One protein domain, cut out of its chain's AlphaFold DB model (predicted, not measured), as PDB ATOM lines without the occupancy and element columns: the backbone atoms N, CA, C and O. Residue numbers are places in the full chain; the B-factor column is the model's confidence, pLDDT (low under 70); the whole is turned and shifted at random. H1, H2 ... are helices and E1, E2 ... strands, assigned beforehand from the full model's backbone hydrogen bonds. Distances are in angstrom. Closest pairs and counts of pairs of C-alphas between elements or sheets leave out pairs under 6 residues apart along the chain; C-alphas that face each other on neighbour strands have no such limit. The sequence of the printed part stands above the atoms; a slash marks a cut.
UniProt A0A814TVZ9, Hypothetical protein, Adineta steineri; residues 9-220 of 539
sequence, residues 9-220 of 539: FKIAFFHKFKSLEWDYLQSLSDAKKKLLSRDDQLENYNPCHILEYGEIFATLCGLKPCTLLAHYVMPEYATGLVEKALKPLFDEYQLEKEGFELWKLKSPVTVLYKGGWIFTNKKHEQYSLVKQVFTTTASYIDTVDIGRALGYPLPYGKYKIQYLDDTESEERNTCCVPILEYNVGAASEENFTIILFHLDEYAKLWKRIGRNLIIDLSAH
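Overview. This is residues 9 to 220 of the 539 residues of the protein "Hypothetical protein" of Adineta steineri (UniProt A0A814TVZ9). Two small three-stranded sheets form the two halves of a rounded body, with the short helix H4 between them in the middle. H5 covers one face of the sheet E1-E3-E2 beside H1, H6 covers its other face, and H9, the longest helix, covers the sheet E5-E4-E6. The printed part has 212 residues, with nine named helices and six named strands in the order H1 H2 H3 H4 E1 H5 E2 E3 H6 H7 E4 H8 E5 H9 E6. Both sheets are antiparallel; the class is mixed, helices and strands. The whole is compact, with a radius of gyration of the C-alphas of 16.4 A and spans of 43 by 40 by 35 A.

Arrangement. H1, residues 9 to 27, is the hub. It touches H5, residues 75 to 92, opposite ways at a shallow tilt of 34.9 degrees, only just short of steep; the closest C-alphas, of Leu 20 and Ala 85, are 5.0 A apart. It also touches H4, residues 53 to 60, closest at C-alphas 18 and 53, 5.5 A, and, only just, with 3 pairs of C-alphas within 8 A, H3, residues 47 to 50, using residues 22 to 26 alone. H2, residues 30 to 39, is near H3. E3, residues 117 to 121, is the inner strand between E1, residues 66 to 69, and E2, residues 100 to 104; N 67 and O 119, 2.8 A, and N 101 and O 120, 2.9 A, are within hydrogen-bond range. E1, H5 and E2 make a split strand-helix-strand unit, two same-way strands with E3 between them, its crossover right-handed. H4 and H5 are on one face, H6, residues 127 to 135, on the opposite face. H6 and H7, residues 143 to 149, form a helical hairpin, closest at C-alphas 130 and 149, 4.8 A. E4, residues 159 to 165, has neighbours E5, residues 178 to 184, N 161 to O 182, 2.9 A, and E6, residues 213 to 216, N 164 to O 214, 2.8 A. E5, H9, residues 189 to 208, and E6 make another split strand-helix-strand unit, with E4 between the two strands in the sheet, its crossover right-handed. H4 and H9 are on the same face, H8, residues 166 to 172, on the opposite face. O i to N i+4 pairs are within range throughout H1, H4, H6, H7, H8 and H9, in 4 of 6 in H2 and 10 of 14 in H5; H3 is too short.

Along the chain. H1 starts at C-alpha 9 (36.704, -28.752, -62.684) and is 26.6 A long; H5 is 25.2 A, with a kink of 35 degrees near residue 82; H9 is 29.3 A. E6 ends at C-alpha 216 (61.851, -40.740, -52.439).

Size, cuts and confidence. The printed part has no cut. The link from E2 to E3 is long. The pLDDT is under 70 at residues 38 to 42 and 186 to 190.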
ATOM      1  N   PHE A   9      36.932 -29.375 -63.983       96.38
ATOM      2  CA  PHE A   9      36.704 -28.752 -62.684       96.38
ATOM      3  C   PHE A   9      37.696 -29.242 -61.621       96.38
ATOM      4  O   PHE A   9      38.083 -28.447 -60.768       96.38
ATOM      5  N   LYS A  10      38.140 -30.508 -61.666       96.75
ATOM      6  CA  LYS A  10      39.114 -31.063 -60.711       96.75
ATOM      7  C   LYS A  10      40.488 -30.441 -60.922       96.75
ATOM      8  O   LYS A  10      41.168 -30.124 -59.950       96.75
ATOM      9  N   ILE A  11      40.865 -30.207 -62.180       96.81
ATOM     10  CA  ILE A  11      42.105 -29.508 -62.546       96.81
ATOM     11  C   ILE A  11      42.037 -28.045 -62.085       96.81
ATOM     12  O   ILE A  11      42.961 -27.545 -61.442       96.81
ATOM     13  N   ALA A  12      40.917 -27.364 -62.339       97.81
ATOM     14  CA  ALA A  12      40.712 -25.993 -61.877       97.81
ATOM     15  C   ALA A  12      40.733 -25.891 -60.339       97.81
ATOM     16  O   ALA A  12      41.378 -24.995 -59.790       97.81
ATOM     17  N   PHE A  13      40.076 -26.830 -59.650       97.81
ATOM     18  CA  PHE A  13      40.091 -26.944 -58.193       97.81
ATOM     19  C   PHE A  13      41.518 -27.133 -57.672       97.81
ATOM     20  O   PHE A  13      41.924 -26.410 -56.765       97.81
ATOM     21  N   PHE A  14      42.295 -28.046 -58.267       97.69
ATOM     22  CA  PHE A  14      43.686 -28.309 -57.893       97.69
ATOM     23  C   PHE A  14      44.525 -27.028 -57.892       97.69
ATOM     24  O   PHE A  14      45.140 -26.695 -56.879       97.69
ATOM     25  N   HIS A  15      44.508 -26.270 -58.993       97.56
ATOM     26  CA  HIS A  15      45.309 -25.050 -59.103       97.56
ATOM     27  C   HIS A  15      44.887 -23.976 -58.095       97.56
ATOM     28  O   HIS A  15      45.750 -23.345 -57.479       97.56
ATOM     29  N   LYS A  16      43.577 -23.785 -57.889       98.25
ATOM     30  CA  LYS A  16      43.073 -22.823 -56.898       98.25
ATOM     31  C   LYS A  16      43.422 -23.238 -55.473       98.25
ATOM     32  O   LYS A  16      43.921 -22.409 -54.716       98.25
ATOM     33  N   PHE A  17      43.191 -24.502 -55.112       98.31
ATOM     34  CA  PHE A  17      43.451 -24.997 -53.760       98.31
ATOM     35  C   PHE A  17      44.930 -24.883 -53.414       98.31
ATOM     36  O   PHE A  17      45.272 -24.313 -52.383       98.31
ATOM     37  N   LYS A  18      45.802 -25.325 -54.323       97.31
ATOM     38  CA  LYS A  18      47.254 -25.216 -54.182       97.31
ATOM     39  C   LYS A  18      47.715 -23.771 -53.935       97.31
ATOM     40  O   LYS A  18      48.569 -23.537 -53.084       97.31
ATOM     41  N   SER A  19      47.143 -22.791 -54.645       97.44
ATOM     42  CA  SER A  19      47.447 -21.369 -54.419       97.44
ATOM     43  C   SER A  19      46.981 -20.896 -53.039       97.44
ATOM     44  O   SER A  19      47.758 -20.291 -52.306       97.44
ATOM     45  N   LEU A  20      45.734 -21.199 -52.662       98.06
ATOM     46  CA  LEU A  20      45.160 -20.766 -51.383       98.06
ATOM     47  C   LEU A  20      45.850 -21.410 -50.176       98.06
ATOM     48  O   LEU A  20      46.032 -20.762 -49.147       98.06
ATOM     49  N   GLU A  21      46.237 -22.678 -50.294       97.88
ATOM     50  CA  GLU A  21      47.025 -23.381 -49.285       97.88
ATOM     51  C   GLU A  21      48.373 -22.692 -49.070       97.88
ATOM     52  O   GLU A  21      48.751 -22.401 -47.931       97.88
ATOM     53  N   TRP A  22      49.070 -22.363 -50.159       96.25
ATOM     54  CA  TRP A  22      50.335 -21.647 -50.078       96.25
ATOM     55  C   TRP A  22      50.176 -20.279 -49.407       96.25
ATOM     56  O   TRP A  22      50.915 -19.955 -48.474       96.25
ATOM     57  N   ASP A  23      49.181 -19.496 -49.821       97.44
ATOM     58  CA  ASP A  23      48.901 -18.179 -49.241       97.44
ATOM     59  C   ASP A  23      48.565 -18.283 -47.746       97.44
ATOM     60  O   ASP A  23      49.042 -17.486 -46.928       97.44
ATOM     61  N   TYR A  24      47.804 -19.311 -47.353       97.69
ATOM     62  CA  TYR A  24      47.524 -19.602 -45.951       97.69
ATOM     63  C   TYR A  24      48.812 -19.858 -45.161       97.69
ATOM     64  O   TYR A  24      49.029 -19.198 -44.138       97.69
ATOM     65  N   LEU A  25      49.679 -20.753 -45.643       96.25
ATOM     66  CA  LEU A  25      50.952 -21.088 -45.000       96.25
ATOM     67  C   LEU A  25      51.885 -19.880 -44.879       96.25
ATOM     68  O   LEU A  25      52.577 -19.723 -43.866       96.25
ATOM     69  N   GLN A  26      51.888 -18.998 -45.879       95.94
ATOM     70  CA  GLN A  26      52.666 -17.760 -45.843       95.94
ATOM     71  C   GLN A  26      52.102 -16.745 -44.844       95.94
ATOM     72  O   GLN A  26      52.879 -16.064 -44.169       95.94
ATOM     73  N   SER A  27      50.775 -16.700 -44.681       97.00
ATOM     74  CA  SER A  27      50.080 -15.802 -43.748       97.00
ATOM     75  C   SER A  27      50.254 -16.160 -42.265       97.00
ATOM     76  O   SER A  27      49.868 -15.380 -41.390       97.00
ATOM     77  N   LEU A  28      50.802 -17.340 -41.950       96.62
ATOM     78  CA  LEU A  28      51.029 -17.756 -40.570       96.62
ATOM     79  C   LEU A  28      52.062 -16.854 -39.880       96.62
ATOM     80  O   LEU A  28      53.111 -16.536 -40.436       96.62
ATOM     81  N   SER A  29      51.791 -16.495 -38.625       96.69
ATOM     82  CA  SER A  29      52.761 -15.803 -37.767       96.69
ATOM     83  C   SER A  29      54.022 -16.648 -37.561       96.69
ATOM     84  O   SER A  29      53.912 -17.871 -37.455       96.69
ATOM     85  N   ASP A  30      55.176 -16.017 -37.352       94.56
ATOM     86  CA  ASP A  30      56.458 -16.714 -37.149       94.56
ATOM     87  C   ASP A  30      56.433 -17.725 -35.994       94.56
ATOM     88  O   ASP A  30      57.008 -18.807 -36.097       94.56
ATOM     89  N   ALA A  31      55.695 -17.432 -34.917       94.25
ATOM     90  CA  ALA A  31      55.504 -18.370 -33.810       94.25
ATOM     91  C   ALA A  31      54.820 -19.675 -34.257       94.25
ATOM     92  O   ALA A  31      55.217 -20.758 -33.833       94.25
ATOM     93  N   LYS A  32      53.825 -19.582 -35.149       94.69
ATOM     94  CA  LYS A  32      53.117 -20.735 -35.730       94.69
ATOM     95  C   LYS A  32      54.000 -21.475 -36.736       94.69
ATOM     96  O   LYS A  32      54.091 -22.694 -36.659       94.69
ATOM     97  N   LYS A  33      54.730 -20.750 -37.589       94.31
ATOM     98  CA  LYS A  33      55.730 -21.326 -38.506       94.31
ATOM     99  C   LYS A  33      56.789 -22.142 -37.749       94.31
ATOM    100  O   LYS A  33      57.072 -23.278 -38.111       94.31
ATOM    101  N   LYS A  34      57.290 -21.624 -36.622       91.12
ATOM    102  CA  LYS A  34      58.250 -22.325 -35.749       91.12
ATOM    103  C   LYS A  34      57.669 -23.563 -35.053       91.12
ATOM    104  O   LYS A  34      58.405 -24.497 -34.745       91.12
ATOM    105  N   LEU A  35      56.367 -23.575 -34.754       91.69
ATOM    106  CA  LEU A  35      55.703 -24.765 -34.208       91.69
ATOM    107  C   LEU A  35      55.545 -25.862 -35.263       91.69
ATOM    108  O   LEU A  35      55.670 -27.032 -34.917       91.69
ATOM    109  N   LEU A  36      55.305 -25.481 -36.519       90.31
ATOM    110  CA  LEU A  36      55.211 -26.412 -37.644       90.31
ATOM    111  C   LEU A  36      56.584 -26.983 -38.040       90.31
ATOM    112  O   LEU A  36      56.676 -28.151 -38.373       90.31
ATOM    113  N   SER A  37      57.670 -26.211 -37.924       84.31
ATOM    114  CA  SER A  37      59.019 -26.679 -38.296       84.31
ATOM    115  C   SER A  37      59.665 -27.652 -37.300       84.31
ATOM    116  O   SER A  37      60.684 -28.266 -37.604       84.31
ATOM    117  N   ARG A  38      59.123 -27.767 -36.081       66.81
ATOM    118  CA  ARG A  38      59.733 -28.547 -34.990       66.81
ATOM    119  C   ARG A  38      59.694 -30.061 -35.204       66.81
ATOM    120  O   ARG A  38      60.421 -30.754 -34.498       66.81
ATOM    121  N   ASP A  39      58.870 -30.548 -36.129       59.84
ATOM    122  CA  ASP A  39      58.712 -31.982 -36.382       59.84
ATOM    123  C   ASP A  39      59.841 -32.573 -37.238       59.84
ATOM    124  O   ASP A  39      60.255 -33.710 -37.031       59.84
ATOM    125  N   ASP A  40      60.431 -31.766 -38.121       54.38
ATOM    126  CA  ASP A  40      61.360 -32.260 -39.147       54.38
ATOM    127  C   ASP A  40      62.846 -32.162 -38.764       54.38
ATOM    128  O   ASP A  40      63.721 -32.380 -39.597       54.38
ATOM    129  N   GLN A  41      63.171 -31.782 -37.522       57.72
ATOM    130  CA  GLN A  41      64.534 -31.378 -37.113       57.72
ATOM    131  C   GLN A  41      65.150 -30.250 -37.967       57.72
ATOM    132  O   GLN A  41      66.342 -29.962 -37.857       57.72
ATOM    133  N   LEU A  42      64.351 -29.578 -38.796       60.59
ATOM    134  CA  LEU A  42      64.800 -28.461 -39.609       60.59
ATOM    135  C   LEU A  42      64.866 -27.202 -38.742       60.59
ATOM    136  O   LEU A  42      63.882 -26.779 -38.136       60.59
ATOM    137  N   GLU A  43      66.038 -26.565 -38.707       74.00
ATOM    138  CA  GLU A  43      66.218 -25.282 -38.014       74.00
ATOM    139  C   GLU A  43      65.361 -24.164 -38.635       74.00
ATOM    140  O   GLU A  43      65.019 -23.195 -37.956       74.00
ATOM    141  N   ASN A  44      64.954 -24.331 -39.899       82.44
ATOM    142  CA  ASN A  44      64.199 -23.355 -40.672       82.44
ATOM    143  C   ASN A  44      62.848 -23.924 -41.124       82.44
ATOM    144  O   ASN A  44      62.770 -25.022 -41.669       82.44
ATOM    145  N   TYR A  45      61.782 -23.141 -40.938       87.38
ATOM    146  CA  TYR A  45      60.456 -23.450 -41.469       87.38
ATOM    147  C   TYR A  45      60.487 -23.512 -42.996       87.38
ATOM    148  O   TYR A  45      60.769 -22.506 -43.650       87.38
ATOM    149  N   ASN A  46      60.149 -24.674 -43.550       88.94
ATOM    150  CA  ASN A  46      59.930 -24.853 -44.975       88.94
ATOM    151  C   ASN A  46      58.480 -25.324 -45.205       88.94
ATOM    152  O   ASN A  46      58.169 -26.476 -44.905       88.94
ATOM    153  N   PRO A  47      57.590 -24.462 -45.735       89.94
ATOM    154  CA  PRO A  47      56.181 -24.798 -45.936       89.94
ATOM    155  C   PRO A  47      55.967 -25.971 -46.900       89.94
ATOM    156  O   PRO A  47      54.895 -26.559 -46.889       89.94
ATOM    157  N   CYS A  48      56.965 -26.333 -47.712       90.19
ATOM    158  CA  CYS A  48      56.843 -27.397 -48.704       90.19
ATOM    159  C   CYS A  48      56.592 -28.783 -48.097       90.19
ATOM    160  O   CYS A  48      55.968 -29.607 -48.752       90.19
ATOM    161  N   HIS A  49      57.029 -29.035 -46.857       89.50
ATOM    162  CA  HIS A  49      56.855 -30.335 -46.191       89.50
ATOM    163  C   HIS A  49      55.461 -30.546 -45.581       89.50
ATOM    164  O   HIS A  49      55.160 -31.641 -45.125       89.50
ATOM    165  N   ILE A  50      54.620 -29.508 -45.563       92.12
ATOM    166  CA  ILE A  50      53.295 -29.508 -44.918       92.12
ATOM    167  C   ILE A  50      52.176 -29.135 -45.903       92.12
ATOM    168  O   ILE A  50      51.156 -28.572 -45.507       92.12
ATOM    169  N   LEU A  51      52.408 -29.355 -47.197       95.25
ATOM    170  CA  LEU A  51      51.419 -29.137 -48.250       95.25
ATOM    171  C   LEU A  51      50.513 -30.367 -48.384       95.25
ATOM    172  O   LEU A  51      50.996 -31.489 -48.476       95.25
ATOM    173  N   GLU A  52      49.200 -30.149 -48.438       96.88
ATOM    174  CA  GLU A  52      48.166 -31.193 -48.460       96.88
ATOM    175  C   GLU A  52      47.429 -31.261 -49.811       96.88
ATOM    176  O   GLU A  52      46.591 -32.145 -50.028       96.88
ATOM    177  N   TYR A  53      47.725 -30.353 -50.757       97.75
ATOM    178  CA  TYR A  53      47.074 -30.329 -52.077       97.75
ATOM    179  C   TYR A  53      47.172 -31.665 -52.817       97.75
ATOM    180  O   TYR A  53      46.237 -32.046 -53.525       97.75
ATOM    181  N   GLY A  54      48.282 -32.385 -52.639       96.88
ATOM    182  CA  GLY A  54      48.522 -33.685 -53.248       96.88
ATOM    183  C   GLY A  54      47.541 -34.754 -52.780       96.88
ATOM    184  O   GLY A  54      46.895 -35.415 -53.597       96.88
ATOM    185  N   GLU A  55      47.376 -34.890 -51.462       97.25
ATOM    186  CA  GLU A  55      46.438 -35.845 -50.882       97.25
ATOM    187  C   GLU A  55      44.983 -35.481 -51.197       97.25
ATOM    188  O   GLU A  55      44.193 -36.366 -51.536       97.25
ATOM    189  N   ILE A  56      44.622 -34.195 -51.110       98.12
ATOM    190  CA  ILE A  56      43.264 -33.721 -51.417       98.12
ATOM    191  C   ILE A  56      42.917 -34.016 -52.876       98.12
ATOM    192  O   ILE A  56      41.823 -34.509 -53.162       98.12
ATOM    193  N   PHE A  57      43.845 -33.757 -53.799       97.69
ATOM    194  CA  PHE A  57      43.641 -34.042 -55.213       97.69
ATOM    195  C   PHE A  57      43.507 -35.545 -55.482       97.69
ATOM    196  O   PHE A  57      42.596 -35.955 -56.203       97.69
ATOM    197  N   ALA A  58      44.326 -36.381 -54.836       97.06
ATOM    198  CA  ALA A  58      44.193 -37.836 -54.919       97.06
ATOM    199  C   ALA A  58      42.800 -38.314 -54.465       97.06
ATOM    200  O   ALA A  58      42.185 -39.157 -55.123       97.06
ATOM    201  N   THR A  59      42.270 -37.749 -53.376       97.81
ATOM    202  CA  THR A  59      40.913 -38.042 -52.884       97.81
ATOM    203  C   THR A  59      39.836 -37.566 -53.864       97.81
ATOM    204  O   THR A  59      38.886 -38.300 -54.150       97.81
ATOM    205  N   LEU A  60      39.994 -36.366 -54.437       97.44
ATOM    206  CA  LEU A  60      39.071 -35.790 -55.424       97.44
ATOM    207  C   LEU A  60      38.982 -36.640 -56.703       97.44
ATOM    208  O   LEU A  60      37.910 -36.797 -57.290       97.44
ATOM    209  N   CYS A  61      40.102 -37.229 -57.113       96.50
ATOM    210  CA  CYS A  61      40.182 -38.143 -58.248       96.50
ATOM    211  C   CYS A  61      39.778 -39.585 -57.907       96.50
ATOM    212  O   CYS A  61      39.744 -40.426 -58.801       96.50
ATOM    213  N   GLY A  62      39.445 -39.875 -56.643       95.69
ATOM    214  CA  GLY A  62      39.047 -41.209 -56.193       95.69
ATOM    215  C   GLY A  62      40.196 -42.215 -56.121       95.69
ATOM    216  O   GLY A  62      39.931 -43.408 -56.065       95.69
ATOM    217  N   LEU A  63      41.448 -41.746 -56.123       95.00
ATOM    218  CA  LEU A  63      42.629 -42.585 -55.913       95.00
ATOM    219  C   LEU A  63      42.846 -42.881 -54.424       95.00
ATOM    220  O   LEU A  63      43.334 -43.950 -54.071       95.00
ATOM    221  N   LYS A  64      42.437 -41.943 -53.556       96.88
ATOM    222  CA  LYS A  64      42.320 -42.149 -52.110       96.88
ATOM    223  C   LYS A  64      40.851 -42.144 -51.670       96.88
ATOM    224  O   LYS A  64      40.044 -41.375 -52.201       96.88
ATOM    225  N   PRO A  65      40.505 -42.915 -50.630       97.62
ATOM    226  CA  PRO A  65      39.211 -42.810 -49.957       97.62
ATOM    227  C   PRO A  65      39.025 -41.485 -49.204       97.62
ATOM    228  O   PRO A  65      37.929 -40.912 -49.198       97.62
ATOM    229  N   CYS A  66      40.074 -41.002 -48.534       98.19
ATOM    230  CA  CYS A  66      40.050 -39.758 -47.778       98.19
ATOM    231  C   CYS A  66      41.444 -39.167 -47.544       98.19
ATOM    232  O   CYS A  66      42.460 -39.858 -47.634       98.19
ATOM    233  N   THR A  67      41.445 -37.904 -47.130       97.75
ATOM    234  CA  THR A  67      42.591 -37.138 -46.642       97.75
ATOM    235  C   THR A  67      42.337 -36.720 -45.197       97.75
ATOM    236  O   THR A  67      41.264 -36.194 -44.877       97.75
ATOM    237  N   LEU A  68      43.326 -36.944 -44.327       96.88
ATOM    238  CA  LEU A  68      43.322 -36.476 -42.943       96.88
ATOM    239  C   LEU A  68      44.152 -35.199 -42.842       96.88
ATOM    240  O   LEU A  68      45.369 -35.246 -42.917       96.88
ATOM    241  N   LEU A  69      43.487 -34.077 -42.585       96.88
ATOM    242  CA  LEU A  69      44.141 -32.796 -42.332       96.88
ATOM    243  C   LEU A  69      44.352 -32.656 -40.825       96.88
ATOM    244  O   LEU A  69      43.405 -32.363 -40.080       96.88
ATOM    245  N   ALA A  70      45.573 -32.895 -40.352       94.94
ATOM    246  CA  ALA A  70      45.902 -32.815 -38.933       94.94
ATOM    247  C   ALA A  70      47.385 -32.505 -38.698       94.94
ATOM    248  O   ALA A  70      48.252 -32.960 -39.428       94.94
ATOM    249  N   HIS A  71      47.681 -31.786 -37.612       93.00
ATOM    250  CA  HIS A  71      49.051 -31.579 -37.140       93.00
ATOM    251  C   HIS A  71      49.106 -31.824 -35.633       93.00
ATOM    252  O   HIS A  71      48.335 -31.225 -34.875       93.00
ATOM    253  N   TYR A  72      50.009 -32.694 -35.181       89.44
ATOM    254  CA  TYR A  72      50.030 -33.155 -33.789       89.44
ATOM    255  C   TYR A  72      50.381 -32.035 -32.786       89.44
ATOM    256  O   TYR A  72      49.814 -31.986 -31.694       89.44
ATOM    257  N   VAL A  73      51.252 -31.082 -33.162       90.62
ATOM    258  CA  VAL A  73      51.616 -29.927 -32.305       90.62
ATOM    259  C   VAL A  73      50.584 -28.804 -32.364       90.62
ATOM    260  O   VAL A  73      50.398 -28.079 -31.389       90.62
ATOM    261  N   MET A  74      49.920 -28.624 -33.509       93.25
ATOM    262  CA  MET A  74      49.144 -27.417 -33.800       93.25
ATOM    263  C   MET A  74      47.796 -27.772 -34.444       93.25
ATOM    264  O   MET A  74      47.611 -27.561 -35.637       93.25
ATOM    265  N   PRO A  75      46.805 -28.259 -33.676       90.50
ATOM    266  CA  PRO A  75      45.492 -28.625 -34.223       90.50
ATOM    267  C   PRO A  75      44.750 -27.469 -34.923       90.50
ATOM    268  O   PRO A  75      43.909 -27.692 -35.794       90.50
ATOM    269  N   GLU A  76      45.067 -26.219 -34.563       95.25
ATOM    270  CA  GLU A  76      44.533 -25.015 -35.217       95.25
ATOM    271  C   GLU A  76      44.946 -24.890 -36.688       95.25
ATOM    272  O   GLU A  76      44.217 -24.264 -37.454       95.25
ATOM    273  N   TYR A  77      46.087 -25.471 -37.084       95.44
ATOM    274  CA  TYR A  77      46.577 -25.440 -38.465       95.44
ATOM    275  C   TYR A  77      45.539 -26.035 -39.420       95.44
ATOM    276  O   TYR A  77      45.081 -25.357 -40.335       95.44
ATOM    277  N   ALA A  78      45.066 -27.250 -39.130       95.88
ATOM    278  CA  ALA A  78      44.088 -27.928 -39.972       95.88
ATOM    279  C   ALA A  78      42.774 -27.142 -40.083       95.88
ATOM    280  O   ALA A  78      42.186 -27.049 -41.154       95.88
ATOM    281  N   THR A  79      42.317 -26.534 -38.981       96.81
ATOM    282  CA  THR A  79      41.093 -25.715 -39.007       96.81
ATOM    283  C   THR A  79      41.286 -24.455 -39.844       96.81
ATOM    284  O   THR A  79      40.427 -24.140 -40.660       96.81
ATOM    285  N   GLY A  80      42.425 -23.771 -39.708       97.62
ATOM    286  CA  GLY A  80      42.722 -22.587 -40.508       97.62
ATOM    287  C   GLY A  80      42.882 -22.892 -41.998       97.62
ATOM    288  O   GLY A  80      42.349 -22.142 -42.811       97.62
ATOM    289  N   LEU A  81      43.550 -23.997 -42.352       97.88
ATOM    290  CA  LEU A  81      43.679 -24.457 -43.737       97.88
ATOM    291  C   LEU A  81      42.301 -24.751 -44.339       97.88
ATOM    292  O   LEU A  81      41.980 -24.291 -45.433       97.88
ATOM    293  N   VAL A  82      41.451 -25.465 -43.596       98.19
ATOM    294  CA  VAL A  82      40.098 -25.778 -44.054       98.19
ATOM    295  C   VAL A  82      39.265 -24.516 -44.244       98.19
ATOM    296  O   VAL A  82      38.658 -24.346 -45.293       98.19
ATOM    297  N   GLU A  83      39.233 -23.618 -43.265       98.06
ATOM    298  CA  GLU A  83      38.382 -22.426 -43.325       98.06
ATOM    299  C   GLU A  83      38.834 -21.422 -44.389       98.06
ATOM    300  O   GLU A  83      37.987 -20.788 -45.018       98.06
ATOM    301  N   LYS A  84      40.147 -21.273 -44.599       98.19
ATOM    302  CA  LYS A  84      40.702 -20.262 -45.510       98.19
ATOM    303  C   LYS A  84      40.945 -20.760 -46.932       98.19
ATOM    304  O   LYS A  84      40.910 -19.939 -47.841       98.19
ATOM    305  N   ALA A  85      41.189 -22.057 -47.126       98.31
ATOM    306  CA  ALA A  85      41.517 -22.617 -48.437       98.31
ATOM    307  C   ALA A  85      40.485 -23.649 -48.915       98.31
ATOM    308  O   ALA A  85      39.895 -23.474 -49.979       98.31
ATOM    309  N   LEU A  86      40.229 -24.709 -48.138       98.38
ATOM    310  CA  LEU A  86      39.440 -25.845 -48.636       98.38
ATOM    311  C   LEU A  86      37.937 -25.556 -48.711       98.38
ATOM    312  O   LEU A  86      37.308 -25.835 -49.725       98.38
ATOM    313  N   LYS A  87      37.347 -25.007 -47.647       98.38
ATOM    314  CA  LYS A  87      35.901 -24.788 -47.528       98.38
ATOM    315  C   LYS A  87      35.345 -23.810 -48.574       98.38
ATOM    316  O   LYS A  87      34.334 -24.157 -49.177       98.38
ATOM    317  N   PRO A  88      35.992 -22.662 -48.873       98.56
ATOM    318  CA  PRO A  88      35.533 -21.780 -49.945       98.56
ATOM    319  C   PRO A  88      35.420 -22.501 -51.293       98.56
ATOM    320  O   PRO A  88      34.425 -22.340 -51.994       98.56
ATOM    321  N   LEU A  89      36.402 -23.347 -51.625       98.31
ATOM    322  CA  LEU A  89      36.380 -24.132 -52.860       98.31
ATOM    323  C   LEU A  89      35.392 -25.302 -52.790       98.31
ATOM    324  O   LEU A  89      34.767 -25.635 -53.792       98.31
ATOM    325  N   PHE A  90      35.221 -25.915 -51.618       98.06
ATOM    326  CA  PHE A  90      34.222 -26.961 -51.399       98.06
ATOM    327  C   PHE A  90      32.810 -26.453 -51.723       98.06
ATOM    328  O   PHE A  90      32.050 -27.145 -52.405       98.06
ATOM    329  N   ASP A  91      32.498 -25.225 -51.299       98.19
ATOM    330  CA  ASP A  91      31.228 -24.553 -51.572       98.19
ATOM    331  C   ASP A  91      31.141 -24.072 -53.036       98.19
ATOM    332  O   ASP A  91      30.136 -24.328 -53.705       98.19
ATOM    333  N   GLU A  92      32.198 -23.432 -53.566       98.06
ATOM    334  CA  GLU A  92      32.261 -22.923 -54.950       98.06
ATOM    335  C   GLU A  92      32.010 -24.030 -55.985       98.06
ATOM    336  O   GLU A  92      31.192 -23.867 -56.892       98.06
ATOM    337  N   TYR A  93      32.682 -25.172 -55.824       97.75
ATOM    338  CA  TYR A  93      32.582 -26.321 -56.727       97.75
ATOM    339  C   TYR A  93      31.456 -27.296 -56.344       97.75
ATOM    340  O   TYR A  93      31.308 -28.333 -56.984       97.75
ATOM    341  N   GLN A  94      30.653 -26.978 -55.320       97.75
ATOM    342  CA  GLN A  94      29.522 -27.791 -54.847       97.75
ATOM    343  C   GLN A  94      29.900 -29.260 -54.581       97.75
ATOM    344  O   GLN A  94      29.134 -30.175 -54.893       97.75
ATOM    345  N   LEU A  95      31.071 -29.494 -53.975       97.56
ATOM    346  CA  LEU A  95      31.651 -30.834 -53.825       97.56
ATOM    347  C   LEU A  95      30.758 -31.803 -53.032       97.56
ATOM    348  O   LEU A  95      30.802 -33.012 -53.257       97.56
ATOM    349  N   GLU A  96      29.884 -31.300 -52.158       98.00
ATOM    350  CA  GLU A  96      28.883 -32.133 -51.480       98.00
ATOM    351  C   GLU A  96      27.934 -32.831 -52.465       98.00
ATOM    352  O   GLU A  96      27.657 -34.026 -52.319       98.00
ATOM    353  N   LYS A  97      27.478 -32.121 -53.507       97.44
ATOM    354  CA  LYS A  97      26.608 -32.689 -54.551       97.44
ATOM    355  C   LYS A  97      27.345 -33.719 -55.401       97.44
ATOM    356  O   LYS A  97      26.741 -34.694 -55.840       97.44
ATOM    357  N   GLU A  98      28.655 -33.548 -55.549       97.12
ATOM    358  CA  GLU A  98      29.531 -34.498 -56.236       97.12
ATOM    359  C   GLU A  98      29.858 -35.749 -55.405       97.12
ATOM    360  O   GLU A  98      30.472 -36.695 -55.908       97.12
ATOM    361  N   GLY A  99      29.374 -35.820 -54.161       97.38
ATOM    362  CA  GLY A  99      29.549 -36.972 -53.285       97.38
ATOM    363  C   GLY A  99      30.806 -36.901 -52.426       97.38
ATOM    364  O   GLY A  99      31.280 -37.942 -51.980       97.38
ATOM    365  N   PHE A 100      31.336 -35.707 -52.165       98.31
ATOM    366  CA  PHE A 100      32.391 -35.508 -51.175       98.31
ATOM    367  C   PHE A 100      31.809 -35.068 -49.832       98.31
ATOM    368  O   PHE A 100      30.703 -34.540 -49.741       98.31
ATOM    369  N   GLU A 101      32.561 -35.297 -48.764       98.19
ATOM    370  CA  GLU A 101      32.230 -34.800 -47.433       98.19
ATOM    371  C   GLU A 101      33.444 -34.178 -46.776       98.19
ATOM    372  O   GLU A 101      34.574 -34.633 -46.956       98.19
ATOM    373  N   LEU A 102      33.163 -33.170 -45.958       98.25
ATOM    374  CA  LEU A 102      34.143 -32.495 -45.139       98.25
ATOM    375  C   LEU A 102      33.594 -32.351 -43.720       98.25
ATOM    376  O   LEU A 102      32.552 -31.732 -43.510       98.25
ATOM    377  N   TRP A 103      34.283 -32.918 -42.730       97.69
ATOM    378  CA  TRP A 103      33.878 -32.777 -41.331       97.69
ATOM    379  C   TRP A 103      35.063 -32.715 -40.378       97.69
ATOM    380  O   TRP A 103      36.149 -33.226 -40.644       97.69
ATOM    381  N   LYS A 104      34.819 -32.102 -39.220       96.56
ATOM    382  CA  LYS A 104      35.785 -32.006 -38.129       96.56
ATOM    383  C   LYS A 104      35.743 -33.268 -37.269       96.56
ATOM    384  O   LYS A 104      34.663 -33.759 -36.930       96.56
ATOM    385  N   LEU A 105      36.908 -33.771 -36.881       94.62
ATOM    386  CA  LEU A 105      37.025 -34.897 -35.960       94.62
ATOM    387  C   LEU A 105      36.490 -34.510 -34.574       94.62
ATOM    388  O   LEU A 105      36.871 -33.483 -34.012       94.62
ATOM    389  N   LYS A 106      35.597 -35.342 -34.026       91.38
ATOM    390  CA  LYS A 106      35.006 -35.147 -32.687       91.38
ATOM    391  C   LYS A 106      35.899 -35.668 -31.561       91.38
ATOM    392  O   LYS A 106      35.764 -35.235 -30.421       91.38
ATOM    393  N   SER A 107      36.789 -36.601 -31.878       86.69
ATOM    394  CA  SER A 107      37.680 -37.265 -30.932       86.69
ATOM    395  C   SER A 107      39.075 -37.386 -31.545       86.69
ATOM    396  O   SER A 107      39.193 -37.427 -32.773       86.69
ATOM    397  N   PRO A 108      40.134 -37.407 -30.720       85.44
ATOM    398  CA  PRO A 108      41.478 -37.669 -31.207       85.44
ATOM    399  C   PRO A 108      41.554 -39.063 -31.836       85.44
ATOM    400  O   PRO A 108      41.091 -40.031 -31.239       85.44
ATOM    401  N   VAL A 109      42.129 -39.164 -33.036       80.19
ATOM    402  CA  VAL A 109      42.260 -40.446 -33.767       80.19
ATOM    403  C   VAL A 109      43.360 -41.305 -33.146       80.19
ATOM    404  O   VAL A 109      43.257 -42.523 -33.053       80.19
ATOM    405  N   THR A 110      44.427 -40.650 -32.697       80.81
ATOM    406  CA  THR A 110      45.554 -41.266 -32.003       80.81
ATOM    407  C   THR A 110      45.985 -40.363 -30.855       80.81
ATOM    408  O   THR A 110      45.557 -39.211 -30.756       80.81
ATOM    409  N   VAL A 111      46.900 -40.850 -30.015       76.25
ATOM    410  CA  VAL A 111      47.549 -40.037 -28.969       76.25
ATOM    411  C   VAL A 111      48.216 -38.778 -29.553       76.25
ATOM    412  O   VAL A 111      48.382 -37.783 -28.847       76.25
ATOM    413  N   LEU A 112      48.562 -38.796 -30.846       77.25
ATOM    414  CA  LEU A 112      49.251 -37.707 -31.529       77.25
ATOM    415  C   LEU A 112      48.277 -36.647 -32.070       77.25
ATOM    416  O   LEU A 112      48.529 -35.455 -31.918       77.25
ATOM    417  N   TYR A 113      47.131 -37.032 -32.637       82.12
ATOM    418  CA  TYR A 113      46.234 -36.078 -33.304       82.12
ATOM    419  C   TYR A 113      45.080 -35.633 -32.400       82.12
ATOM    420  O   TYR A 113      44.023 -36.257 -32.369       82.12
ATOM    421  N   LYS A 114      45.253 -34.506 -31.694       83.88
ATOM    422  CA  LYS A 114      44.244 -33.909 -30.785       83.88
ATOM    423  C   LYS A 114      43.067 -33.204 -31.484       83.88
ATOM    424  O   LYS A 114      42.281 -32.514 -30.838       83.88
ATOM    425  N   GLY A 115      42.952 -33.355 -32.795       88.19
ATOM    426  CA  GLY A 115      41.934 -32.749 -33.642       88.19
ATOM    427  C   GLY A 115      42.340 -32.866 -35.107       88.19
ATOM    428  O   GLY A 115      43.439 -33.320 -35.415       88.19
ATOM    429  N   GLY A 116      41.451 -32.457 -36.002       94.75
ATOM    430  CA  GLY A 116      41.705 -32.465 -37.437       94.75
ATOM    431  C   GLY A 116      40.410 -32.456 -38.232       94.75
ATOM    432  O   GLY A 116      39.315 -32.391 -37.661       94.75
ATOM    433  N   TRP A 117      40.552 -32.521 -39.545       97.62
ATOM    434  CA  TRP A 117      39.449 -32.589 -40.489       97.62
ATOM    435  C   TRP A 117      39.632 -33.781 -41.420       97.62
ATOM    436  O   TRP A 117      40.755 -34.147 -41.752       97.62
ATOM    437  N   ILE A 118      38.519 -34.378 -41.832       98.06
ATOM    438  CA  ILE A 118      38.489 -35.422 -42.851       98.06
ATOM    439  C   ILE A 118      37.811 -34.850 -44.085       98.06
ATOM    440  O   ILE A 118      36.671 -34.388 -43.996       98.06
ATOM    441  N   PHE A 119      38.507 -34.915 -45.217       98.44
ATOM    442  CA  PHE A 119      37.937 -34.744 -46.550       98.44
ATOM    443  C   PHE A 119      37.860 -36.121 -47.213       98.44
ATOM    444  O   PHE A 119      38.866 -36.818 -47.285       98.44
ATOM    445  N   THR A 120      36.685 -36.565 -47.652       98.25
ATOM    446  CA  THR A 120      36.503 -37.937 -48.164       98.25
ATOM    447  C   THR A 120      35.562 -38.004 -49.353       98.25
ATOM    448  O   THR A 120      34.690 -37.152 -49.526       98.25
ATOM    449  N   ASN A 121      35.719 -39.061 -50.143       98.19
ATOM    450  CA  ASN A 121      34.875 -39.395 -51.274       98.19
ATOM    451  C   ASN A 121      33.869 -40.501 -50.897       98.19
ATOM    452  O   ASN A 121      34.258 -41.656 -50.707       98.19
ATOM    453  N   LYS A 122      32.564 -40.184 -50.846       98.00
ATOM    454  CA  LYS A 122      31.492 -41.159 -50.535       98.00
ATOM    455  C   LYS A 122      31.397 -42.293 -51.549       98.00
ATOM    456  O   LYS A 122      30.868 -43.353 -51.229       98.00
ATOM    457  N   LYS A 123      31.830 -42.046 -52.788       97.00
ATOM    458  CA  LYS A 123      31.743 -43.009 -53.892       97.00
ATOM    459  C   LYS A 123      32.894 -44.021 -53.862       97.00
ATOM    460  O   LYS A 123      32.844 -44.995 -54.606       97.00
ATOM    461  N   HIS A 124      33.918 -43.806 -53.033       96.94
ATOM    462  CA  HIS A 124      35.045 -44.725 -52.913       96.94
ATOM    463  C   HIS A 124      34.631 -46.011 -52.179       96.94
ATOM    464  O   HIS A 124      33.937 -45.960 -51.165       96.94
ATOM    465  N   GLU A 125      35.103 -47.169 -52.644       96.88
ATOM    466  CA  GLU A 125      34.735 -48.487 -52.091       96.88
ATOM    467  C   GLU A 125      35.059 -48.643 -50.592       96.88
ATOM    468  O   GLU A 125      34.329 -49.295 -49.849       96.88
ATOM    469  N   GLN A 126      36.120 -47.982 -50.127       96.88
ATOM    470  CA  GLN A 126      36.557 -47.979 -48.724       96.88
ATOM    471  C   GLN A 126      35.879 -46.909 -47.842       96.88
ATOM    472  O   GLN A 126      36.245 -46.764 -46.678       96.88
ATOM    473  N   TYR A 127      34.890 -46.153 -48.333       97.94
ATOM    474  CA  TYR A 127      34.244 -45.087 -47.547       97.94
ATOM    475  C   TYR A 127      33.610 -45.585 -46.232       97.94
ATOM    476  O   TYR A 127      33.650 -44.893 -45.211       97.94
ATOM    477  N   SER A 128      33.071 -46.808 -46.213       97.38
ATOM    478  CA  SER A 128      32.544 -47.427 -44.987       97.38
ATOM    479  C   SER A 128      33.629 -47.592 -43.915       97.38
ATOM    480  O   SER A 128      33.388 -47.270 -42.750       97.38
ATOM    481  N   LEU A 129      34.835 -48.005 -44.318       96.44
ATOM    482  CA  LEU A 129      36.001 -48.106 -43.442       96.44
ATOM    483  C   LEU A 129      36.441 -46.723 -42.942       96.44
ATOM    484  O   LEU A 129      36.708 -46.578 -41.753       96.44
ATOM    485  N   VAL A 130      36.436 -45.692 -43.799       96.94
ATOM    486  CA  VAL A 130      36.715 -44.297 -43.393       96.94
ATOM    487  C   VAL A 130      35.773 -43.856 -42.277       96.94
ATOM    488  O   VAL A 130      36.221 -43.351 -41.247       96.94
ATOM    489  N   LYS A 131      34.461 -44.060 -42.448       96.50
ATOM    490  CA  LYS A 131      33.476 -43.716 -41.415       96.50
ATOM    491  C   LYS A 131      33.719 -44.506 -40.141       96.50
ATOM    492  O   LYS A 131      33.753 -43.901 -39.071       96.50
ATOM    493  N   GLN A 132      33.921 -45.816 -40.241       94.88
ATOM    494  CA  GLN A 132      34.195 -46.655 -39.081       94.88
ATOM    495  C   GLN A 132      35.428 -46.158 -38.320       94.88
ATOM    496  O   GLN A 132      35.355 -45.962 -37.113       94.88
ATOM    497  N   VAL A 133      36.534 -45.890 -39.005       94.44
ATOM    498  CA  VAL A 133      37.784 -45.475 -38.365       94.44
ATOM    499  C   VAL A 133      37.667 -44.073 -37.762       94.44
ATOM    500  O   VAL A 133      37.939 -43.892 -36.581       94.44
ATOM    501  N   PHE A 134      37.194 -43.081 -38.514       94.56
ATOM    502  CA  PHE A 134      37.279 -41.677 -38.092       94.56
ATOM    503  C   PHE A 134      36.048 -41.128 -37.353       94.56
ATOM    504  O   PHE A 134      36.059 -39.970 -36.927       94.56
ATOM    505  N   THR A 135      34.975 -41.911 -37.194       94.06
ATOM    506  CA  THR A 135      33.800 -41.503 -36.390       94.06
ATOM    507  C   THR A 135      33.614 -42.305 -35.105       94.06
ATOM    508  O   THR A 135      32.842 -41.884 -34.239       94.06
ATOM    509  N   THR A 136      34.327 -43.422 -34.947       88.69
ATOM    510  CA  THR A 136      34.246 -44.248 -33.741       88.69
ATOM    511  C   THR A 136      34.867 -43.521 -32.548       88.69
ATOM    512  O   THR A 136      35.957 -42.966 -32.633       88.69
ATOM    513  N   THR A 137      34.186 -43.547 -31.401       85.44
ATOM    514  CA  THR A 137      34.648 -42.945 -30.134       85.44
ATOM    515  C   THR A 137      35.550 -43.883 -29.322       85.44
ATOM    516  O   THR A 137      35.659 -43.740 -28.105       85.44
ATOM    517  N   ALA A 138      36.136 -44.896 -29.962       80.56
ATOM    518  CA  ALA A 138      37.015 -45.850 -29.299       80.56
ATOM    519  C   ALA A 138      38.279 -45.132 -28.819       80.56
ATOM    520  O   ALA A 138      38.795 -44.238 -29.483       80.56
ATOM    521  N   SER A 139      38.793 -45.545 -27.662       79.88
ATOM    522  CA  SER A 139      39.987 -44.949 -27.057       79.88
ATOM    523  C   SER A 139      41.279 -45.244 -27.825       79.88
ATOM    524  O   SER A 139      42.298 -44.611 -27.561       79.88
ATOM    525  N   TYR A 140      41.260 -46.226 -28.730       85.38
ATOM    526  CA  TYR A 140      42.410 -46.642 -29.522       85.38
ATOM    527  C   TYR A 140      41.950 -47.209 -30.866       85.38
ATOM    528  O   TYR A 140      41.064 -48.064 -30.905       85.38
ATOM    529  N   ILE A 141      42.568 -46.740 -31.946       88.62
ATOM    530  CA  ILE A 141      42.392 -47.254 -33.302       88.62
ATOM    531  C   ILE A 141      43.760 -47.753 -33.765       88.62
ATOM    532  O   ILE A 141      44.763 -47.059 -33.581       88.62
ATOM    533  N   ASP A 142      43.807 -48.950 -34.348       90.94
ATOM    534  CA  ASP A 142      45.040 -49.507 -34.903       90.94
ATOM    535  C   ASP A 142      45.560 -48.610 -36.042       90.94
ATOM    536  O   ASP A 142      44.815 -48.211 -36.940       90.94
ATOM    537  N   THR A 143      46.857 -48.301 -36.027       89.75
ATOM    538  CA  THR A 143      47.528 -47.543 -37.092       89.75
ATOM    539  C   THR A 143      47.373 -48.185 -38.471       89.75
ATOM    540  O   THR A 143      47.316 -47.466 -39.469       89.75
ATOM    541  N   VAL A 144      47.242 -49.515 -38.524       90.88
ATOM    542  CA  VAL A 144      46.964 -50.271 -39.750       90.88
ATOM    543  C   VAL A 144      45.609 -49.877 -40.323       90.88
ATOM    544  O   VAL A 144      45.504 -49.601 -41.516       90.88
ATOM    545  N   ASP A 145      44.575 -49.813 -39.484       93.88
ATOM    546  CA  ASP A 145      43.225 -49.462 -39.921       93.88
ATOM    547  C   ASP A 145      43.138 -47.993 -40.334       93.88
ATOM    548  O   ASP A 145      42.474 -47.680 -41.320       93.88
ATOM    549  N   ILE A 146      43.877 -47.106 -39.656       93.94
ATOM    550  CA  ILE A 146      44.022 -45.703 -40.069       93.94
ATOM    551  C   ILE A 146      44.632 -45.621 -41.464       93.94
ATOM    552  O   ILE A 146      44.055 -44.991 -42.346       93.94
ATOM    553  N   GLY A 147      45.773 -46.268 -41.702       93.88
ATOM    554  CA  GLY A 147      46.408 -46.177 -43.011       93.88
ATOM    555  C   GLY A 147      45.609 -46.884 -44.116       93.88
ATOM    556  O   GLY A 147      45.587 -46.386 -45.238       93.88
ATOM    557  N   ARG A 148      44.879 -47.972 -43.815       94.06
ATOM    558  CA  ARG A 148      43.914 -48.571 -44.759       94.06
ATOM    559  C   ARG A 148      42.781 -47.605 -45.082       94.06
ATOM    560  O   ARG A 148      42.445 -47.447 -46.247       94.06
ATOM    561  N   ALA A 149      42.219 -46.944 -44.070       96.12
ATOM    562  CA  ALA A 149      41.184 -45.936 -44.260       96.12
ATOM    563  C   ALA A 149      41.693 -44.724 -45.046       96.12
ATOM    564  O   ALA A 149      40.904 -44.104 -45.739       96.12
ATOM    565  N   LEU A 150      42.989 -44.408 -44.979       96.38
ATOM    566  CA  LEU A 150      43.634 -43.380 -45.800       96.38
ATOM    567  C   LEU A 150      44.004 -43.874 -47.208       96.38
ATOM    568  O   LEU A 150      44.422 -43.071 -48.032       96.38
ATOM    569  N   GLY A 151      43.847 -45.164 -47.513       95.31
ATOM    570  CA  GLY A 151      44.214 -45.741 -48.808       95.31
ATOM    571  C   GLY A 151      45.718 -45.944 -49.009       95.31
ATOM    572  O   GLY A 151      46.164 -46.045 -50.146       95.31
ATOM    573  N   TYR A 152      46.520 -46.002 -47.941       94.75
ATOM    574  CA  TYR A 152      47.941 -46.319 -48.071       94.75
ATOM    575  C   TYR A 152      48.132 -47.791 -48.468       94.75
ATOM    576  O   TYR A 152      47.512 -48.671 -47.860       94.75
ATOM    577  N   PRO A 153      49.026 -48.096 -49.430       88.81
ATOM    578  CA  PRO A 153      49.196 -49.458 -49.934       88.81
ATOM    579  C   PRO A 153      49.723 -50.422 -48.863       88.81
ATOM    580  O   PRO A 153      49.395 -51.607 -48.873       88.81
ATOM    581  N   LEU A 154      50.534 -49.916 -47.926       85.75
ATOM    582  CA  LEU A 154      51.136 -50.679 -46.832       85.75
ATOM    583  C   LEU A 154      51.123 -49.855 -45.539       85.75
ATOM    584  O   LEU A 154      52.104 -49.185 -45.226       85.75
ATOM    585  N   PRO A 155      50.017 -49.880 -44.785       78.75
ATOM    586  CA  PRO A 155      49.748 -48.925 -43.712       78.75
ATOM    587  C   PRO A 155      50.405 -49.288 -42.374       78.75
ATOM    588  O   PRO A 155      49.768 -49.252 -41.327       78.75
ATOM    589  N   TYR A 156      51.665 -49.703 -42.376       82.38
ATOM    590  CA  TYR A 156      52.369 -50.062 -41.146       82.38
ATOM    591  C   TYR A 156      53.863 -50.023 -41.359       82.38
ATOM    592  O   TYR A 156      54.314 -50.510 -42.382       82.38
ATOM    593  N   GLY A 157      54.628 -49.565 -40.365       85.25
ATOM    594  CA  GLY A 157      56.071 -49.780 -40.293       85.25
ATOM    595  C   GLY A 157      56.887 -48.558 -39.899       85.25
ATOM    596  O   GLY A 157      56.363 -47.619 -39.311       85.25
ATOM    597  N   LYS A 158      58.197 -48.624 -40.152       85.81
ATOM    598  CA  LYS A 158      59.186 -47.639 -39.680       85.81
ATOM    599  C   LYS A 158      59.857 -46.852 -40.803       85.81
ATOM    600  O   LYS A 158      60.530 -45.872 -40.513       85.81
ATOM    601  N   TYR A 159      59.742 -47.309 -42.046       87.50
ATOM    602  CA  TYR A 159      60.422 -46.689 -43.173       87.50
ATOM    603  C   TYR A 159      59.482 -45.718 -43.856       87.50
ATOM    604  O   TYR A 159      58.376 -46.080 -44.238       87.50
ATOM    605  N   LYS A 160      59.938 -44.487 -44.011       89.81
ATOM    606  CA  LYS A 160      59.177 -43.417 -44.633       89.81
ATOM    607  C   LYS A 160      59.253 -43.544 -46.155       89.81
ATOM    608  O   LYS A 160      60.344 -43.727 -46.692       89.81
ATOM    609  N   ILE A 161      58.111 -43.457 -46.830       91.19
ATOM    610  CA  ILE A 161      58.017 -43.318 -48.287       91.19
ATOM    611  C   ILE A 161      57.351 -41.991 -48.586       91.19
ATOM    612  O   ILE A 161      56.316 -41.671 -47.998       91.19
ATOM    613  N   GLN A 162      57.938 -41.246 -49.518       94.00
ATOM    614  CA  GLN A 162      57.397 -39.975 -49.973       94.00
ATOM    615  C   GLN A 162      57.255 -39.980 -51.489       94.00
ATOM    616  O   GLN A 162      58.140 -40.437 -52.215       94.00
ATOM    617  N   TYR A 163      56.129 -39.471 -51.974       95.75
ATOM    618  CA  TYR A 163      55.962 -39.109 -53.377       95.75
ATOM    619  C   TYR A 163      56.165 -37.604 -53.470       95.75
ATOM    620  O   TYR A 163      55.540 -36.863 -52.713       95.75
ATOM    621  N   LEU A 164      57.055 -37.152 -54.347       96.19
ATOM    622  CA  LEU A 164      57.459 -35.756 -54.445       96.19
ATOM    623  C   LEU A 164      57.012 -35.166 -55.782       96.19
ATOM    624  O   LEU A 164      57.242 -35.769 -56.832       96.19
ATOM    625  N   ASP A 165      56.402 -33.983 -55.742       97.12
ATOM    626  CA  ASP A 165      56.112 -33.170 -56.927       97.12
ATOM    627  C   ASP A 165      57.392 -32.445 -57.358       97.12
ATOM    628  O   ASP A 165      57.798 -31.432 -56.782       97.12
ATOM    629  N   ASP A 166      58.066 -33.019 -58.349       95.50
ATOM    630  CA  ASP A 166      59.348 -32.533 -58.861       95.50
ATOM    631  C   ASP A 166      59.173 -31.179 -59.561       95.50
ATOM    632  O   ASP A 166      59.943 -30.247 -59.347       95.50
ATOM    633  N   THR A 167      58.068 -31.019 -60.295       96.94
ATOM    634  CA  THR A 167      57.714 -29.753 -60.945       96.94
ATOM    635  C   THR A 167      57.514 -28.638 -59.923       96.94
ATOM    636  O   THR A 167      57.999 -27.530 -60.123       96.94
ATOM    637  N   GLU A 168      56.827 -28.908 -58.809       96.69
ATOM    638  CA  GLU A 168      56.676 -27.914 -57.740       96.69
ATOM    639  C   GLU A 168      57.990 -27.615 -57.020       96.69
ATOM    640  O   GLU A 168      58.258 -26.466 -56.660       96.69
ATOM    641  N   SER A 169      58.820 -28.641 -56.830       94.75
ATOM    642  CA  SER A 169      60.143 -28.489 -56.225       94.75
ATOM    643  C   SER A 169      61.010 -27.531 -57.055       94.75
ATOM    644  O   SER A 169      61.606 -26.608 -56.490       94.75
ATOM    645  N   GLU A 170      60.991 -27.671 -58.386       95.50
ATOM    646  CA  GLU A 170      61.641 -26.764 -59.343       95.50
ATOM    647  C   GLU A 170      61.013 -25.360 -59.351       95.50
ATOM    648  O   GLU A 170      61.734 -24.372 -59.192       95.50
ATOM    649  N   GLU A 171      59.683 -25.253 -59.480       95.56
ATOM    650  CA  GLU A 171      58.946 -23.974 -59.507       95.56
ATOM    651  C   GLU A 171      59.241 -23.115 -58.267       95.56
ATOM    652  O   GLU A 171      59.289 -21.885 -58.349       95.56
ATOM    653  N   ARG A 172      59.461 -23.757 -57.112       92.88
ATOM    654  CA  ARG A 172      59.729 -23.083 -55.835       92.88
ATOM    655  C   ARG A 172      61.200 -23.000 -55.454       92.88
ATOM    656  O   ARG A 172      61.502 -22.356 -54.451       92.88
ATOM    657  N   ASN A 173      62.097 -23.622 -56.217       94.62
ATOM    658  CA  ASN A 173      63.514 -23.751 -55.875       94.62
ATOM    659  C   ASN A 173      63.715 -24.329 -54.456       94.62
ATOM    660  O   ASN A 173      64.407 -23.753 -53.612       94.62
ATOM    661  N   THR A 174      63.048 -25.450 -54.175       91.44
ATOM    662  CA  THR A 174      63.095 -26.152 -52.879       91.44
ATOM    663  C   THR A 174      63.593 -27.581 -53.066       91.44
ATOM    664  O   THR A 174      63.574 -28.103 -54.176       91.44
ATOM    665  N   CYS A 175      64.086 -28.219 -51.999       85.19
ATOM    666  CA  CYS A 175      64.685 -29.553 -52.116       85.19
ATOM    667  C   CYS A 175      63.669 -30.647 -52.468       85.19
ATOM    668  O   CYS A 175      64.012 -31.568 -53.203       85.19
ATOM    669  N   CYS A 176      62.460 -30.572 -51.914       91.69
ATOM    670  CA  CYS A 176      61.398 -31.536 -52.154       91.69
ATOM    671  C   CYS A 176      60.043 -30.978 -51.706       91.69
ATOM    672  O   CYS A 176      59.953 -30.212 -50.741       91.69
ATOM    673  N   VAL A 177      58.989 -31.401 -52.402       95.44
ATOM    674  CA  VAL A 177      57.592 -31.115 -52.068       95.44
ATOM    675  C   VAL A 177      56.842 -32.445 -51.970       95.44
ATOM    676  O   VAL A 177      56.404 -32.969 -53.000       95.44
ATOM    677  N   PRO A 178      56.736 -33.055 -50.774       95.06
ATOM    678  CA  PRO A 178      55.959 -34.272 -50.602       95.06
ATOM    679  C   PRO A 178      54.470 -34.001 -50.842       95.06
ATOM    680  O   PRO A 178      53.891 -33.082 -50.276       95.06
ATOM    681  N   ILE A 179      53.849 -34.825 -51.679       96.06
ATOM    682  CA  ILE A 179      52.402 -34.814 -51.959       96.06
ATOM    683  C   ILE A 179      51.655 -35.974 -51.294       96.06
ATOM    684  O   ILE A 179      50.427 -35.979 -51.231       96.06
ATOM    685  N   LEU A 180      52.402 -36.998 -50.886       95.62
ATOM    686  CA  LEU A 180      51.930 -38.176 -50.185       95.62
ATOM    687  C   LEU A 180      53.095 -38.707 -49.365       95.62
ATOM    688  O   LEU A 180      54.190 -38.919 -49.890       95.62
ATOM    689  N   GLU A 181      52.822 -38.987 -48.104       94.00
ATOM    690  CA  GLU A 181      53.798 -39.517 -47.176       94.00
ATOM    691  C   GLU A 181      53.158 -40.612 -46.329       94.00
ATOM    692  O   GLU A 181      52.069 -40.439 -45.785       94.00
ATOM    693  N   TYR A 182      53.824 -41.759 -46.221       93.19
ATOM    694  CA  TYR A 182      53.360 -42.842 -45.360       93.19
ATOM    695  C   TYR A 182      54.514 -43.732 -44.902       93.19
ATOM    696  O   TYR A 182      55.574 -43.803 -45.526       93.19
ATOM    697  N   ASN A 183      54.297 -44.420 -43.783       90.75
ATOM    698  CA  ASN A 183      55.266 -45.353 -43.224       90.75
ATOM    699  C   ASN A 183      54.968 -46.783 -43.669       90.75
ATOM    700  O   ASN A 183      53.833 -47.247 -43.559       90.75
ATOM    701  N   VAL A 184      56.013 -47.492 -44.092       87.75
ATOM    702  CA  VAL A 184      55.980 -48.893 -44.511       87.75
ATOM    703  C   VAL A 184      56.903 -49.773 -43.671       87.75
ATOM    704  O   VAL A 184      57.881 -49.328 -43.056       87.75
ATOM    705  N   GLY A 185      56.560 -51.059 -43.604       82.44
ATOM    706  CA  GLY A 185      57.279 -52.077 -42.853       82.44
ATOM    707  C   GLY A 185      58.619 -52.351 -43.503       82.44
ATOM    708  O   GLY A 185      58.900 -51.848 -44.586       82.44
ATOM    709  N   ALA A 186      59.443 -53.189 -42.873       69.56
ATOM    710  CA  ALA A 186      60.548 -53.807 -43.595       69.56
ATOM    711  C   ALA A 186      59.944 -54.599 -44.760       69.56
ATOM    712  O   ALA A 186      59.403 -55.688 -44.566       69.56
ATOM    713  N   ALA A 187      59.921 -53.990 -45.942       59.31
ATOM    714  CA  ALA A 187      59.175 -54.529 -47.055       59.31
ATOM    715  C   ALA A 187      59.825 -55.838 -47.516       59.31
ATOM    716  O   ALA A 187      61.037 -55.910 -47.748       59.31
ATOM    717  N   SER A 188      59.004 -56.876 -47.673       65.50
ATOM    718  CA  SER A 188      59.321 -57.959 -48.596       65.50
ATOM    719  C   SER A 188      59.475 -57.375 -50.012       65.50
ATOM    720  O   SER A 188      58.981 -56.283 -50.296       65.50
ATOM    721  N   GLU A 189      60.139 -58.087 -50.929       63.12
ATOM    722  CA  GLU A 189      60.156 -57.670 -52.347       63.12
ATOM    723  C   GLU A 189      58.734 -57.467 -52.894       63.12
ATOM    724  O   GLU A 189      58.499 -56.614 -53.744       63.12
ATOM    725  N   GLU A 190      57.782 -58.214 -52.343       64.88
ATOM    726  CA  GLU A 190      56.372 -58.167 -52.694       64.88
ATOM    727  C   GLU A 190      55.687 -56.853 -52.313       64.88
ATOM    728  O   GLU A 190      55.043 -56.220 -53.149       64.88
ATOM    729  N   ASN A 191      55.905 -56.390 -51.086       77.50
ATOM    730  CA  ASN A 191      55.415 -55.105 -50.597       77.50
ATOM    731  C   ASN A 191      55.861 -53.938 -51.500       77.50
ATOM    732  O   ASN A 191      55.119 -52.987 -51.748       77.50
ATOM    733  N   PHE A 192      57.071 -54.027 -52.041       78.19
ATOM    734  CA  PHE A 192      57.629 -52.974 -52.872       78.19
ATOM    735  C   PHE A 192      56.965 -52.863 -54.250       78.19
ATOM    736  O   PHE A 192      56.749 -51.758 -54.737       78.19
ATOM    737  N   THR A 193      56.551 -53.980 -54.852       74.00
ATOM    738  CA  THR A 193      55.757 -53.951 -56.091       74.00
ATOM    739  C   THR A 193      54.430 -53.214 -55.896       74.00
ATOM    740  O   THR A 193      54.047 -52.423 -56.756       74.00
ATOM    741  N   ILE A 194      53.764 -53.404 -54.751       83.00
ATOM    742  CA  ILE A 194      52.510 -52.702 -54.426       83.00
ATOM    743  C   ILE A 194      52.751 -51.188 -54.348       83.00
ATOM    744  O   ILE A 194      51.990 -50.412 -54.923       83.00
ATOM    745  N   ILE A 195      53.841 -50.765 -53.697       86.81
ATOM    746  CA  ILE A 195      54.248 -49.352 -53.614       86.81
ATOM    747  C   ILE A 195      54.478 -48.754 -55.006       86.81
ATOM    748  O   ILE A 195      54.072 -47.622 -55.253       86.81
ATOM    749  N   LEU A 196      55.131 -49.490 -55.908       83.50
ATOM    750  CA  LEU A 196      55.418 -49.015 -57.263       83.50
ATOM    751  C   LEU A 196      54.173 -48.960 -58.142       83.50
ATOM    752  O   LEU A 196      54.038 -48.035 -58.934       83.50
ATOM    753  N   PHE A 197      53.259 -49.922 -58.007       85.19
ATOM    754  CA  PHE A 197      51.971 -49.868 -58.693       85.19
ATOM    755  C   PHE A 197      51.157 -48.662 -58.220       85.19
ATOM    756  O   PHE A 197      50.634 -47.900 -59.028       85.19
ATOM    757  N   HIS A 198      51.121 -48.448 -56.906       90.25
ATOM    758  CA  HIS A 198      50.500 -47.275 -56.315       90.25
ATOM    759  C   HIS A 198      51.155 -45.977 -56.824       90.25
ATOM    760  O   HIS A 198      50.453 -45.060 -57.239       90.25
ATOM    761  N   LEU A 199      52.490 -45.919 -56.897       90.94
ATOM    762  CA  LEU A 199      53.217 -44.787 -57.477       90.94
ATOM    763  C   LEU A 199      52.879 -44.568 -58.958       90.94
ATOM    764  O   LEU A 199      52.723 -43.424 -59.357       90.94
ATOM    765  N   ASP A 200      52.785 -45.620 -59.772       88.12
ATOM    766  CA  ASP A 200      52.478 -45.518 -61.206       88.12
ATOM    767  C   ASP A 200      51.088 -44.911 -61.444       88.12
ATOM    768  O   ASP A 200      50.929 -44.027 -62.287       88.12
ATOM    769  N   GLU A 201      50.088 -45.306 -60.651       91.50
ATOM    770  CA  GLU A 201      48.748 -44.711 -60.715       91.50
ATOM    771  C   GLU A 201      48.766 -43.222 -60.328       91.50
ATOM    772  O   GLU A 201      48.167 -42.393 -61.021       91.50
ATOM    773  N   TYR A 202      49.531 -42.855 -59.294       94.12
ATOM    774  CA  TYR A 202      49.788 -41.451 -58.960       94.12
ATOM    775  C   TYR A 202      50.524 -40.728 -60.100       94.12
ATOM    776  O   TYR A 202      50.088 -39.680 -60.558       94.12
ATOM    777  N   ALA A 203      51.603 -41.282 -60.642       92.56
ATOM    778  CA  ALA A 203      52.381 -40.643 -61.700       92.56
ATOM    779  C   ALA A 203      51.543 -40.398 -62.967       92.56
ATOM    780  O   ALA A 203      51.643 -39.331 -63.575       92.56
ATOM    781  N   LYS A 204      50.659 -41.335 -63.346       93.00
ATOM    782  CA  LYS A 204      49.698 -41.148 -64.449       93.00
ATOM    783  C   LYS A 204      48.734 -39.998 -64.175       93.00
ATOM    784  O   LYS A 204      48.510 -39.179 -65.067       93.00
ATOM    785  N   LEU A 205      48.175 -39.936 -62.966       94.38
ATOM    786  CA  LEU A 205      47.266 -38.868 -62.552       94.38
ATOM    787  C   LEU A 205      47.974 -37.499 -62.572       94.38
ATOM    788  O   LEU A 205      47.452 -36.548 -63.152       94.38
ATOM    789  N   TRP A 206      49.198 -37.407 -62.053       95.50
ATOM    790  CA  TRP A 206      49.973 -36.164 -62.015       95.50
ATOM    791  C   TRP A 206      50.409 -35.707 -63.407       95.50
ATOM    792  O   TRP A 206      50.305 -34.528 -63.746       95.50
ATOM    793  N   LYS A 207      50.782 -36.647 -64.278       95.44
ATOM    794  CA  LYS A 207      51.133 -36.335 -65.665       95.44
ATOM    795  C   LYS A 207      49.976 -35.685 -66.429       95.44
ATOM    796  O   LYS A 207      50.219 -34.829 -67.278       95.44
ATOM    797  N   ARG A 208      48.721 -36.045 -66.125       94.56
ATOM    798  CA  ARG A 208      47.528 -35.449 -66.759       94.56
ATOM    799  C   ARG A 208      47.324 -33.973 -66.395       94.56
ATOM    800  O   ARG A 208      46.770 -33.241 -67.205       94.56
ATOM    801  N   ILE A 209      47.812 -33.524 -65.237       96.38
ATOM    802  CA  ILE A 209      47.813 -32.103 -64.834       96.38
ATOM    803  C   ILE A 209      49.144 -31.396 -65.143       96.38
ATOM    804  O   ILE A 209      49.413 -30.314 -64.623       96.38
ATOM    805  N   GLY A 210      49.994 -32.004 -65.978       96.56
ATOM    806  CA  GLY A 210      51.280 -31.433 -66.380       96.56
ATOM    807  C   GLY A 210      52.323 -31.394 -65.261       96.56
ATOM    808  O   GLY A 210      53.190 -30.524 -65.281       96.56
ATOM    809  N   ARG A 211      52.232 -32.298 -64.278       96.94
ATOM    810  CA  ARG A 211      53.156 -32.397 -63.139       96.94
ATOM    811  C   ARG A 211      53.953 -33.695 -63.204       96.94
ATOM    812  O   ARG A 211      53.416 -34.741 -63.571       96.94
ATOM    813  N   ASN A 212      55.225 -33.634 -62.822       95.19
ATOM    814  CA  ASN A 212      56.091 -34.804 -62.714       95.19
ATOM    815  C   ASN A 212      56.190 -35.253 -61.261       95.19
ATOM    816  O   ASN A 212      56.419 -34.447 -60.362       95.19
ATOM    817  N   LEU A 213      56.038 -36.557 -61.053       94.31
ATOM    818  CA  LEU A 213      56.129 -37.171 -59.742       94.31
ATOM    819  C   LEU A 213      57.358 -38.070 -59.664       94.31
ATOM    820  O   LEU A 213      57.564 -38.913 -60.539       94.31
ATOM    821  N   ILE A 214      58.135 -37.921 -58.596       91.75
ATOM    822  CA  ILE A 214      59.243 -38.815 -58.250       91.75
ATOM    823  C   ILE A 214      58.956 -39.492 -56.909       91.75
ATOM    824  O   ILE A 214      58.158 -39.009 -56.109       91.75
ATOM    825  N   ILE A 215      59.590 -40.633 -56.656       91.12
ATOM    826  CA  ILE A 215      59.501 -41.323 -55.367       91.12
ATOM    827  C   ILE A 215      60.812 -41.143 -54.611       91.12
ATOM    828  O   ILE A 215      61.880 -41.434 -55.150       91.12
ATOM    829  N   ASP A 216      60.728 -40.694 -53.363       88.88
ATOM    830  CA  ASP A 216      61.851 -40.740 -52.439       88.88
ATOM    831  C   ASP A 216      61.752 -41.997 -51.573       88.88
ATOM    832  O   ASP A 216      60.783 -42.244 -50.847       88.88
ATOM    833  N   LEU A 217      62.789 -42.816 -51.706       83.06
ATOM    834  CA  LEU A 217      62.988 -44.073 -51.000       83.06
ATOM    835  C   LEU A 217      64.330 -44.078 -50.257       83.06
ATOM    836  O   LEU A 217      64.823 -45.148 -49.901       83.06
ATOM    837  N   SER A 218      64.946 -42.913 -50.043       80.69
ATOM    838  CA  SER A 218      66.253 -42.760 -49.394       80.69
ATOM    839  C   SER A 218      66.326 -43.441 -48.023       80.69
ATOM    840  O   SER A 218      67.362 -43.991 -47.659       80.69
ATOM    841  N   ALA A 219      65.209 -43.495 -47.294       77.94
ATOM    842  CA  ALA A 219      65.108 -44.177 -46.007       77.94
ATOM    843  C   ALA A 219      64.900 -45.705 -46.109       77.94
ATOM    844  O   ALA A 219      64.947 -46.389 -45.086       77.94
ATOM    845  N   HIS A 220      64.638 -46.263 -47.298       79.06
ATOM    846  CA  HIS A 220      64.192 -47.647 -47.458       79.06
ATOM    847  C   HIS A 220      65.331 -48.603 -47.900       79.06
ATOM    848  O   HIS A 220      65.884 -48.447 -48.991       79.06
TER     849      HIS A 220